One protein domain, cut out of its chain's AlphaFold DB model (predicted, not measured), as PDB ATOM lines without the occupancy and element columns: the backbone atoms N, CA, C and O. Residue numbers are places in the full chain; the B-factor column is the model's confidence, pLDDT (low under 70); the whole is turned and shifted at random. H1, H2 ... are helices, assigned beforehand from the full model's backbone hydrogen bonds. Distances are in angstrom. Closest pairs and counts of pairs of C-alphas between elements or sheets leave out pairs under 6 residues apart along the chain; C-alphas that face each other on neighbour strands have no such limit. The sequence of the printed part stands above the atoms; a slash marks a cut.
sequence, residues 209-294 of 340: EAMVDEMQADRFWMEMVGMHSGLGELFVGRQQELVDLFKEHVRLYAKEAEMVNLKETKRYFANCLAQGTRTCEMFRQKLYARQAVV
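What this domain is: This is residues 209 to 294 of the 340 residues of the protein "DUF4373 domain-containing protein" of Bacteroides fragilis (UniProt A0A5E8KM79). H5 and H6 meet at a corner as a wide L, and the other four helices fill the inner side of that L. H4 lies nearest the middle, with H1 side by side with it and crossing the beginning of H5, while H2 meets the other end of H5 and has the short H3 beside it. The printed part has 86 residues with six named helices, in the order H1 H2 H3 H4 H5 H6, and no named strand; the class is all helix. The whole is compact, with a radius of gyration of the C-alphas of 12.1 A and spans of 36 by 28 by 23 A.

Where its parts are: H1, residues 209 to 217, begins at C-alpha 209, (78.091, 234.186, 265.768), and is 12.5 A long. H2, residues 219 to 229, measures 15.1 A. H3, residues 233 to 237, is the shortest, 6.0 A. H4, residues 239 to 252, runs 19.8 A from C-alpha 239 at (85.683, 247.541, 269.108). H5, residues 262 to 273, measures 16.5 A. H6, residues 278 to 294, is the longest helix, 24.6 A, and ends at C-alpha 294, (87.233, 251.106, 284.753).

How they stand to each other: H5 is the hub, touching three other helices, and the packing is part aligned, part crossed. With its residues 262 to 266 alone H5 touches H1, about perpendicular at 76 degrees; the closest C-alphas, of Met 211 and Leu 262, are 5.5 A apart. With residues 270 to 273 alone it touches H2, at a shallow tilt of 32 degrees, the same way; the closest C-alphas are those of Ser 229 and Leu 273, 5.2 A apart. H5 and H6 touch only at the corner by their link, where the closest C-alphas, of Leu 273 and Cys 280, are 4.6 A apart; they are about perpendicular at 74 degrees. H1 and H4 touch at a shallow tilt of 24 degrees, opposite ways, and their closest C-alphas, of Glu 209 and Lys 247, are 7.4 A apart. H4 touches H6 at a steep tilt of 55 degrees, opposite ways; the closest C-alphas, of Leu 245 and Phe 283, are 6.9 A apart. H2 and H3 only just touch, with 3 pairs of C-alphas within 8 A, the closest being Gly 226 and Phe 235 at 5.9 A. H4 and H5 are close but not clearly touching, with the C-alphas of Phe 246 and Phe 269 7.3 A apart. H1 and H3, H1 and H6, H2 and H4, and H3 and H5 are apart. In H1, H2, H3, H4, H5 and H6 every O i to N i+4 pair is within hydrogen-bond range.

The domain as a whole: The two C-alphas farthest apart are those of Val 260 and Val 294, 36.0 A. The printed part has no cut. No link is long: H4 to H5, with 9 residues between them, is short, and the other four links are tight. The mean pLDDT of the printed part is 91.3, and no printed residue is under 70.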
ATOM      1  N   GLU A 209      76.954 233.695 264.973       93.00
ATOM      2  CA  GLU A 209      78.091 234.186 265.768       93.00
ATOM      3  C   GLU A 209      79.399 234.138 264.977       93.00
ATOM      4  O   GLU A 209      80.132 235.125 264.963       93.00
ATOM      5  N   ALA A 210      79.633 233.053 264.231       90.69
ATOM      6  CA  ALA A 210      80.796 232.931 263.358       90.69
ATOM      7  C   ALA A 210      80.767 233.965 262.221       90.69
ATOM      8  O   ALA A 210      81.813 234.470 261.827       90.69
ATOM      9  N   MET A 211      79.582 234.340 261.726       92.38
ATOM     10  CA  MET A 211      79.457 235.429 260.746       92.38
ATOM     11  C   MET A 211      79.775 236.795 261.356       92.38
ATOM     12  O   MET A 211      80.297 237.666 260.663       92.38
ATOM     13  N   VAL A 212      79.453 237.008 262.635       94.94
ATOM     14  CA  VAL A 212      79.848 238.224 263.360       94.94
ATOM     15  C   VAL A 212      81.362 238.255 263.564       94.94
ATOM     16  O   VAL A 212      81.966 239.312 263.397       94.94
ATOM     17  N   ASP A 213      81.983 237.111 263.850       94.25
ATOM     18  CA  ASP A 213      83.440 237.001 263.987       94.25
ATOM     19  C   ASP A 213      84.158 237.223 262.644       94.25
ATOM     20  O   ASP A 213      85.119 237.989 262.573       94.25
ATOM     21  N   GLU A 214      83.651 236.639 261.552       92.94
ATOM     22  CA  GLU A 214      84.155 236.876 260.189       92.94
ATOM     23  C   GLU A 214      83.974 238.347 259.777       92.94
ATOM     24  O   GLU A 214      84.880 238.954 259.208       92.94
ATOM     25  N   MET A 215      82.835 238.962 260.120       94.38
ATOM     26  CA  MET A 215      82.605 240.396 259.927       94.38
ATOM     27  C   MET A 215      83.628 241.240 260.695       94.38
ATOM     28  O   MET A 215      84.146 242.208 260.143       94.38
ATOM     29  N   GLN A 216      83.911 240.894 261.952       94.81
ATOM     30  CA  GLN A 216      84.862 241.617 262.791       94.81
ATOM     31  C   GLN A 216      86.304 241.504 262.269       94.81
ATOM     32  O   GLN A 216      87.085 242.445 262.430       94.81
ATOM     33  N   ALA A 217      86.662 240.374 261.655       94.25
ATOM     34  CA  ALA A 217      87.986 240.152 261.080       94.25
ATOM     35  C   ALA A 217      88.281 241.069 259.875       94.25
ATOM     36  O   ALA A 217      89.446 241.368 259.598       94.25
ATOM     37  N   ASP A 218      87.246 241.561 259.187       93.44
ATOM     38  CA  ASP A 218      87.369 242.532 258.100       93.44
ATOM     39  C   ASP A 218      87.647 243.945 258.647       93.44
ATOM     40  O   ASP A 218      86.746 244.762 258.857       93.44
ATOM     41  N   ARG A 219      88.932 244.226 258.900       91.75
ATOM     42  CA  ARG A 219      89.401 245.486 259.504       91.75
ATOM     43  C   ARG A 219      88.998 246.717 258.705       91.75
ATOM     44  O   ARG A 219      88.500 247.673 259.291       91.75
ATOM     45  N   PHE A 220      89.179 246.681 257.387       90.00
ATOM     46  CA  PHE A 220      88.867 247.817 256.523       90.00
ATOM     47  C   PHE A 220      87.373 248.151 256.575       90.00
ATOM     48  O   PHE A 220      86.982 249.306 256.752       90.00
ATOM     49  N   TRP A 221      86.521 247.127 256.487       93.81
ATOM     50  CA  TRP A 221      85.083 247.329 256.597       93.81
ATOM     51  C   TRP A 221      84.672 247.831 257.990       93.81
ATOM     52  O   TRP A 221      83.838 248.734 258.093       93.81
ATOM     53  N   MET A 222      85.276 247.301 259.059       94.88
ATOM     54  CA  MET A 222      85.025 247.754 260.431       94.88
ATOM     55  C   MET A 222      85.417 249.222 260.641       94.88
ATOM     56  O   MET A 222      84.641 249.970 261.236       94.88
ATOM     57  N   GLU A 223      86.563 249.662 260.117       90.44
ATOM     58  CA  GLU A 223      86.994 251.067 260.167       90.44
ATOM     59  C   GLU A 223      85.988 251.990 259.472       90.44
ATOM     60  O   GLU A 223      85.562 252.995 260.049       90.44
ATOM     61  N   MET A 224      85.526 251.608 258.278       91.00
ATOM     62  CA  MET A 224      84.513 252.357 257.535       91.00
ATOM     63  C   MET A 224      83.203 252.491 258.333       91.00
ATOM     64  O   MET A 224      82.643 253.585 258.444       91.00
ATOM     65  N   VAL A 225      82.711 251.407 258.942       92.88
ATOM     66  CA  VAL A 225      81.517 251.459 259.809       92.88
ATOM     67  C   VAL A 225      81.756 252.355 261.025       92.88
ATOM     68  O   VAL A 225      80.885 253.153 261.385       92.88
ATOM     69  N   GLY A 226      82.948 252.285 261.622       91.62
ATOM     70  CA  GLY A 226      83.372 253.161 262.710       91.62
ATOM     71  C   GLY A 226      83.259 254.641 262.342       91.62
ATOM     72  O   GLY A 226      82.619 255.400 263.077       91.62
ATOM     73  N   MET A 227      83.774 255.035 261.172       89.31
ATOM     74  CA  MET A 227      83.697 256.411 260.658       89.31
ATOM     75  C   MET A 227      82.251 256.902 260.502       89.31
ATOM     76  O   MET A 227      81.944 258.046 260.839       89.31
ATOM     77  N   HIS A 228      81.342 256.038 260.043       86.19
ATOM     78  CA  HIS A 228      79.937 256.397 259.818       86.19
ATOM     79  C   HIS A 228      79.042 256.296 261.063       86.19
ATOM     80  O   HIS A 228      77.917 256.799 261.054       86.19
ATOM     81  N   SER A 229      79.515 255.671 262.144       90.50
ATOM     82  CA  SER A 229      78.739 255.510 263.382       90.50
ATOM     83  C   SER A 229      78.642 256.790 264.225       90.50
ATOM     84  O   SER A 229      77.719 256.964 265.025       90.50
ATOM     85  N   GLY A 230      79.610 257.699 264.068       88.94
ATOM     86  CA  GLY A 230      79.778 258.864 264.936       88.94
ATOM     87  C   GLY A 230      80.274 258.525 266.350       88.94
ATOM     88  O   GLY A 230      80.154 259.358 267.248       88.94
ATOM     89  N   LEU A 231      80.787 257.313 266.591       89.12
ATOM     90  CA  LEU A 231      81.380 256.909 267.877       89.12
ATOM     91  C   LEU A 231      82.844 257.359 268.034       89.12
ATOM     92  O   LEU A 231      83.304 257.516 269.164       89.12
ATOM     93  N   GLY A 232      83.560 257.604 266.931       89.19
ATOM     94  CA  GLY A 232      84.935 258.116 266.949       89.19
ATOM     95  C   GLY A 232      85.902 257.194 267.699       89.19
ATOM     96  O   GLY A 232      85.894 255.981 267.496       89.19
ATOM     97  N   GLU A 233      86.708 257.761 268.599       89.12
ATOM     98  CA  GLU A 233      87.706 257.021 269.391       89.12
ATOM     99  C   GLU A 233      87.108 255.886 270.234       89.12
ATOM    100  O   GLU A 233      87.777 254.877 270.462       89.12
ATOM    101  N   LEU A 234      85.842 256.001 270.662       90.06
ATOM    102  CA  LEU A 234      85.167 254.924 271.397       90.06
ATOM    103  C   LEU A 234      85.051 253.650 270.568       90.06
ATOM    104  O   LEU A 234      85.128 252.561 271.129       90.06
ATOM    105  N   PHE A 235      84.853 253.781 269.255       92.88
ATOM    106  CA  PHE A 235      84.768 252.627 268.371       92.88
ATOM    107  C   PHE A 235      86.124 251.932 268.277       92.88
ATOM    108  O   PHE A 235      86.211 250.732 268.511       92.88
ATOM    109  N   VAL A 236      87.184 252.698 268.004       88.38
ATOM    110  CA  VAL A 236      88.543 252.168 267.818       88.38
ATOM    111  C   VAL A 236      89.061 251.522 269.103       88.38
ATOM    112  O   VAL A 236      89.540 250.392 269.086       88.38
ATOM    113  N   GLY A 237      88.928 252.211 270.240       89.31
ATOM    114  CA  GLY A 237      89.461 251.740 271.518       89.31
ATOM    115  C   GLY A 237      88.669 250.598 272.158       89.31
ATOM    116  O   GLY A 237      89.183 249.946 273.063       89.31
ATOM    117  N   ARG A 238      87.417 250.364 271.733       90.88
ATOM    118  CA  ARG A 238      86.503 249.387 272.359       90.88
ATOM    119  C   ARG A 238      85.732 248.546 271.347       90.88
ATOM    120  O   ARG A 238      84.613 248.113 271.622       90.88
ATOM    121  N   GLN A 239      86.329 248.287 270.187       92.62
ATOM    122  CA  GLN A 239      85.683 247.541 269.108       92.62
ATOM    123  C   GLN A 239      85.186 246.165 269.576       92.62
ATOM    124  O   GLN A 239      84.060 245.790 269.261       92.62
ATOM    125  N   GLN A 240      85.983 245.442 270.373       93.44
ATOM    126  CA  GLN A 240      85.586 244.132 270.902       93.44
ATOM    127  C   GLN A 240      84.348 244.232 271.801       93.44
ATOM    128  O   GLN A 240      83.367 243.534 271.569       93.44
ATOM    129  N   GLU A 241      84.353 245.153 272.772       94.44
ATOM    130  CA  GLU A 241      83.205 245.355 273.665       94.44
ATOM    131  C   GLU A 241      81.941 245.721 272.880       94.44
ATOM    132  O   GLU A 241      80.839 245.316 273.243       94.44
ATOM    133  N   LEU A 242      82.092 246.493 271.803       95.69
ATOM    134  CA  LEU A 242      80.993 246.876 270.932       95.69
ATOM    135  C   LEU A 242      80.432 245.675 270.156       95.69
ATOM    136  O   LEU A 242      79.213 245.550 270.033       95.69
ATOM    137  N   VAL A 243      81.293 244.784 269.658       96.25
ATOM    138  CA  VAL A 243      80.859 243.539 269.004       96.25
ATOM    139  C   VAL A 243      80.143 242.630 270.005       96.25
ATOM    140  O   VAL A 243      79.094 242.075 269.679       96.25
ATOM    141  N   ASP A 244      80.625 242.545 271.242       95.69
ATOM    142  CA  ASP A 244      79.962 241.768 272.294       95.69
ATOM    143  C   ASP A 244      78.576 242.343 272.625       95.69
ATOM    144  O   ASP A 244      77.592 241.604 272.691       95.69
ATOM    145  N   LEU A 245      78.461 243.673 272.735       95.94
ATOM    146  CA  LEU A 245      77.175 244.362 272.902       95.94
ATOM    147  C   LEU A 245      76.222 244.114 271.730       95.94
ATOM    148  O   LEU A 245      75.009 244.016 271.929       95.94
ATOM    149  N   PHE A 246      76.750 244.006 270.514       96.69
ATOM    150  CA  PHE A 246      75.957 243.641 269.351       96.69
ATOM    151  C   PHE A 246      75.475 242.187 269.423       96.69
ATOM    152  O   PHE A 246      74.291 241.940 269.201       96.69
ATOM    153  N   LYS A 247      76.332 241.234 269.805       95.69
ATOM    154  CA  LYS A 247      75.925 239.835 270.026       95.69
ATOM    155  C   LYS A 247      74.859 239.728 271.124       95.69
ATOM    156  O   LYS A 247      73.875 239.013 270.955       95.69
ATOM    157  N   GLU A 248      74.999 240.467 272.227       94.31
ATOM    158  CA  GLU A 248      73.957 240.588 273.261       94.31
ATOM    159  C   GLU A 248      72.643 241.133 272.681       94.31
ATOM    160  O   GLU A 248      71.572 240.599 272.965       94.31
ATOM    161  N   HIS A 249      72.716 242.182 271.856       94.31
ATOM    162  CA  HIS A 249      71.550 242.791 271.218       94.31
ATOM    163  C   HIS A 249      70.824 241.808 270.298       94.31
ATOM    164  O   HIS A 249      69.605 241.695 270.378       94.31
ATOM    165  N   VAL A 250      71.556 241.062 269.472       93.69
ATOM    166  CA  VAL A 250      70.980 240.028 268.606       93.69
ATOM    167  C   VAL A 250      70.158 239.035 269.423       93.69
ATOM    168  O   VAL A 250      68.998 238.802 269.088       93.69
ATOM    169  N   ARG A 251      70.747 238.491 270.499       92.38
ATOM    170  CA  ARG A 251      70.086 237.493 271.354       92.38
ATOM    171  C   ARG A 251      68.861 238.071 272.052       92.38
ATOM    172  O   ARG A 251      67.811 237.446 272.107       92.38
ATOM    173  N   LEU A 252      68.975 239.298 272.562       91.62
ATOM    174  CA  LEU A 252      67.884 239.958 273.280       91.62
ATOM    175  C   LEU A 252      66.675 240.249 272.379       91.62
ATOM    176  O   LEU A 252      65.543 240.218 272.853       91.62
ATOM    177  N   TYR A 253      66.906 240.524 271.094       90.38
ATOM    178  CA  TYR A 253      65.852 240.828 270.120       90.38
ATOM    179  C   TYR A 253      65.465 239.640 269.225       90.38
ATOM    180  O   TYR A 253      64.668 239.834 268.306       90.38
ATOM    181  N   ALA A 254      65.992 238.438 269.488       87.81
ATOM    182  CA  ALA A 254      65.752 237.221 268.707       87.81
ATOM    183  C   ALA A 254      66.015 237.402 267.195       87.81
ATOM    184  O   ALA A 254      65.196 237.052 266.340       87.81
ATOM    185  N   LYS A 255      67.146 238.038 266.861       89.75
ATOM    186  CA  LYS A 255      67.538 238.383 265.482       89.75
ATOM    187  C   LYS A 255      68.508 237.386 264.850       89.75
ATOM    188  O   LYS A 255      69.031 237.648 263.769       89.75
ATOM    189  N   GLU A 256      68.738 236.240 265.487       88.38
ATOM    190  CA  GLU A 256      69.686 235.219 265.033       88.38
ATOM    191  C   GLU A 256      69.325 234.688 263.641       88.38
ATOM    192  O   GLU A 256      70.189 234.563 262.777       88.38
ATOM    193  N   ALA A 257      68.037 234.420 263.406       82.75
ATOM    194  CA  ALA A 257      67.544 233.841 262.156       82.75
ATOM    195  C   ALA A 257      67.610 234.806 260.954       82.75
ATOM    196  O   ALA A 257      67.535 234.362 259.814       82.75
ATOM    197  N   GLU A 258      67.756 236.115 261.193       82.25
ATOM    198  CA  GLU A 258      67.894 237.131 260.136       82.25
ATOM    199  C   GLU A 258      69.341 237.267 259.634       82.25
ATOM    200  O   GLU A 258      69.593 237.949 258.642       82.25
ATOM    201  N   MET A 259      70.302 236.624 260.304       86.69
ATOM    202  CA  MET A 259      71.715 236.614 259.923       86.69
ATOM    203  C   MET A 259      72.055 235.317 259.194       86.69
ATOM    204  O   MET A 259      72.762 234.449 259.700       86.69
ATOM    205  N   VAL A 260      71.509 235.188 257.984       85.19
ATOM    206  CA  VAL A 260      71.643 233.977 257.159       85.19
ATOM    207  C   VAL A 260      72.979 233.944 256.411       85.19
ATOM    208  O   VAL A 260      73.475 232.878 256.053       85.19
ATOM    209  N   ASN A 261      73.580 235.108 256.165       87.88
ATOM    210  CA  ASN A 261      74.870 235.238 255.493       87.88
ATOM    211  C   ASN A 261      75.629 236.492 255.960       87.88
ATOM    212  O   ASN A 261      75.053 237.425 256.524       87.88
ATOM    213  N   LEU A 262      76.924 236.549 255.632       88.94
ATOM    214  CA  LEU A 262      77.817 237.643 256.019       88.94
ATOM    215  C   LEU A 262      77.319 239.028 255.568       88.94
ATOM    216  O   LEU A 262      77.494 240.011 256.285       88.94
ATOM    217  N   LYS A 263      76.674 239.126 254.400       89.38
ATOM    218  CA  LYS A 263      76.133 240.394 253.882       89.38
ATOM    219  C   LYS A 263      74.988 240.906 254.755       89.38
ATOM    220  O   LYS A 263      74.917 242.106 255.019       89.38
ATOM    221  N   GLU A 264      74.101 240.026 255.206       89.44
ATOM    222  CA  GLU A 264      73.000 240.394 256.098       89.44
ATOM    223  C   GLU A 264      73.492 240.765 257.492       89.44
ATOM    224  O   GLU A 264      73.054 241.790 258.015       89.44
ATOM    225  N   THR A 265      74.465 240.024 258.023       93.81
ATOM    226  CA  THR A 265      75.144 240.338 259.287       93.81
ATOM    227  C   THR A 265      75.798 241.718 259.239       93.81
ATOM    228  O   THR A 265      75.484 242.579 260.063       93.81
ATOM    229  N   LYS A 266      76.612 241.986 258.205       94.62
ATOM    230  CA  LYS A 266      77.249 243.292 257.964       94.62
ATOM    231  C   LYS A 266      76.226 244.421 257.880       94.62
ATOM    232  O   LYS A 266      76.375 245.462 258.521       94.62
ATOM    233  N   ARG A 267      75.150 244.214 257.116       92.81
ATOM    234  CA  ARG A 267      74.060 245.189 256.974       92.81
ATOM    235  C   ARG A 267      73.375 245.466 258.312       92.81
ATOM    236  O   ARG A 267      73.102 246.623 258.621       92.81
ATOM    237  N   TYR A 268      73.060 244.428 259.083       95.12
ATOM    238  CA  TYR A 268      72.358 244.577 260.353       95.12
ATOM    239  C   TYR A 268      73.224 245.300 261.389       95.12
ATOM    240  O   TYR A 268      72.767 246.271 261.991       95.12
ATOM    241  N   PHE A 269      74.499 244.922 261.502       95.81
ATOM    242  CA  PHE A 269      75.472 245.606 262.351       95.81
ATOM    243  C   PHE A 269      75.610 247.092 262.001       95.81
ATOM    244  O   PHE A 269      75.460 247.953 262.870       95.81
ATOM    245  N   ALA A 270      75.810 247.410 260.718       94.50
ATOM    246  CA  ALA A 270      75.918 248.789 260.256       94.50
ATOM    247  C   ALA A 270      74.650 249.607 260.550       94.50
ATOM    248  O   ALA A 270      74.744 250.764 260.951       94.50
ATOM    249  N   ASN A 271      73.464 249.007 260.420       93.69
ATOM    250  CA  ASN A 271      72.205 249.666 260.769       93.69
ATOM    251  C   ASN A 271      72.087 249.940 262.274       93.69
ATOM    252  O   ASN A 271      71.619 251.012 262.656       93.69
ATOM    253  N   CYS A 272      72.515 249.006 263.129       94.19
ATOM    254  CA  CYS A 272      72.527 249.212 264.578       94.19
ATOM    255  C   CYS A 272      73.494 250.322 265.004       94.19
ATOM    256  O   CYS A 272      73.253 250.976 266.016       94.19
ATOM    257  N   LEU A 273      74.563 250.541 264.235       94.62
ATOM    258  CA  LEU A 273      75.568 251.568 264.498       94.62
ATOM    259  C   LEU A 273      75.370 252.870 263.733       94.62
ATOM    260  O   LEU A 273      76.076 253.835 264.020       94.62
ATOM    261  N   ALA A 274      74.427 252.934 262.796       90.75
ATOM    262  CA  ALA A 274      74.198 254.131 262.005       90.75
ATOM    263  C   ALA A 274      73.951 255.343 262.917       90.75
ATOM    264  O   ALA A 274      73.190 255.272 263.893       90.75
ATOM    265  N   GLN A 275      74.608 256.458 262.597       88.00
ATOM    266  CA  GLN A 275      74.559 257.667 263.409       88.00
ATOM    267  C   GLN A 275      73.112 258.139 263.628       88.00
ATOM    268  O   GLN A 275      72.307 258.203 262.700       88.00
ATOM    269  N   GLY A 276      72.782 258.478 264.876       84.56
ATOM    270  CA  GLY A 276      71.453 258.968 265.258       84.56
ATOM    271  C   GLY A 276      70.404 257.875 265.484       84.56
ATOM    272  O   GLY A 276      69.265 258.190 265.829       84.56
ATOM    273  N   THR A 277      70.757 256.596 265.335       89.56
ATOM    274  CA  THR A 277      69.864 255.502 265.738       89.56
ATOM    275  C   THR A 277      69.842 255.330 267.258       89.56
ATOM    276  O   THR A 277      70.840 255.534 267.953       89.56
ATOM    277  N   ARG A 278      68.688 254.902 267.789       90.69
ATOM    278  CA  ARG A 278      68.520 254.616 269.224       90.69
ATOM    279  C   ARG A 278      69.451 253.496 269.695       90.69
ATOM    280  O   ARG A 278      69.945 253.555 270.816       90.69
ATOM    281  N   THR A 279      69.695 252.496 268.848       92.81
ATOM    282  CA  THR A 279      70.589 251.374 269.157       92.81
ATOM    283  C   THR A 279      72.039 251.836 269.277       92.81
ATOM    284  O   THR A 279      72.698 251.482 270.252       92.81
ATOM    285  N   CYS A 280      72.509 252.698 268.368       94.56
ATOM    286  CA  CYS A 280      73.853 253.272 268.443       94.56
ATOM    287  C   CYS A 280      74.031 254.117 269.714       94.56
ATOM    288  O   CYS A 280      75.027 253.972 270.422       94.56
ATOM    289  N   GLU A 281      73.028 254.927 270.073       93.19
ATOM    290  CA  GLU A 281      73.060 255.709 271.316       93.19
ATOM    291  C   GLU A 281      73.057 254.817 272.570       93.19
ATOM    292  O   GLU A 281      73.808 255.056 273.513       93.19
ATOM    293  N   MET A 282      72.278 253.732 272.569       94.94
ATOM    294  CA  MET A 282      72.295 252.743 273.649       94.94
ATOM    295  C   MET A 282      73.676 252.081 273.795       94.94
ATOM    296  O   MET A 282      74.168 251.926 274.914       94.94
ATOM    297  N   PHE A 283      74.323 251.698 272.688       95.69
ATOM    298  CA  PHE A 283      75.680 251.144 272.727       95.69
ATOM    299  C   PHE A 283      76.691 252.166 273.243       95.69
ATOM    300  O   PHE A 283      77.482 251.832 274.125       95.69
ATOM    301  N   ARG A 284      76.616 253.422 272.788       94.94
ATOM    302  CA  ARG A 284      77.439 254.527 273.298       94.94
ATOM    303  C   ARG A 284      77.324 254.656 274.819       94.94
ATOM    304  O   ARG A 284      78.343 254.701 275.504       94.94
ATOM    305  N   GLN A 285      76.105 254.665 275.356       94.00
ATOM    306  CA  GLN A 285      75.869 254.766 276.799       94.00
ATOM    307  C   GLN A 285      76.458 253.581 277.570       94.00
ATOM    308  O   GLN A 285      77.130 253.784 278.581       94.00
ATOM    309  N   LYS A 286      76.265 252.349 277.082       94.44
ATOM    310  CA  LYS A 286      76.847 251.153 277.711       94.44
ATOM    311  C   LYS A 286      78.379 251.180 277.699       94.44
ATOM    312  O   LYS A 286      78.989 250.848 278.713       94.44
ATOM    313  N   LEU A 287      78.999 251.604 276.598       93.38
ATOM    314  CA  LEU A 287      80.457 251.731 276.502       93.38
ATOM    315  C   LEU A 287      80.998 252.798 277.460       93.38
ATOM    316  O   LEU A 287      81.974 252.543 278.163       93.38
ATOM    317  N   TYR A 288      80.340 253.957 277.566       92.06
ATOM    318  CA  TYR A 288      80.714 254.974 278.551       92.06
ATOM    319  C   TYR A 288      80.538 254.495 279.991       92.06
ATOM    320  O   TYR A 288      81.405 254.757 280.821       92.06
ATOM    321  N   ALA A 289      79.461 253.769 280.298       88.81
ATOM    322  CA  ALA A 289      79.252 253.203 281.628       88.81
ATOM    323  C   ALA A 289      80.369 252.211 281.991       88.81
ATOM    324  O   ALA A 289      80.963 252.319 283.063       88.81
ATOM    325  N   ARG A 290      80.737 251.309 281.068       87.50
ATOM    326  CA  ARG A 290      81.885 250.401 281.246       87.50
ATOM    327  C   ARG A 290      83.196 251.178 281.408       87.50
ATOM    328  O   ARG A 290      84.012 250.837 282.260       87.50
ATOM    329  N   GLN A 291      83.393 252.256 280.648       84.62
ATOM    330  CA  GLN A 291      84.566 253.123 280.782       84.62
ATOM    331  C   GLN A 291      84.633 253.838 282.131       84.62
ATOM    332  O   GLN A 291      85.716 253.939 282.703       84.62
ATOM    333  N   ALA A 292      83.504 254.328 282.635       82.06
ATOM    334  CA  ALA A 292      83.427 255.011 283.918       82.06
ATOM    335  C   ALA A 292      83.798 254.070 285.070       82.06
ATOM    336  O   ALA A 292      84.591 254.460 285.920       82.06
ATOM    337  N   VAL A 293      83.319 252.821 285.047       82.62
ATOM    338  CA  VAL A 293      83.669 251.804 286.053       82.62
ATOM    339  C   VAL A 293      85.172 251.509 286.047       82.62
ATOM    340  O   VAL A 293      85.795 251.503 287.104       82.62
ATOM    341  N   VAL A 294      85.779 251.334 284.866       80.12
ATOM    342  CA  VAL A 294      87.233 251.106 284.753       80.12
ATOM    343  C   VAL A 294      88.023 252.320 285.242       80.12
ATOM    344  O   VAL A 294      88.960 252.161 286.017       80.12
TER     345      VAL A 294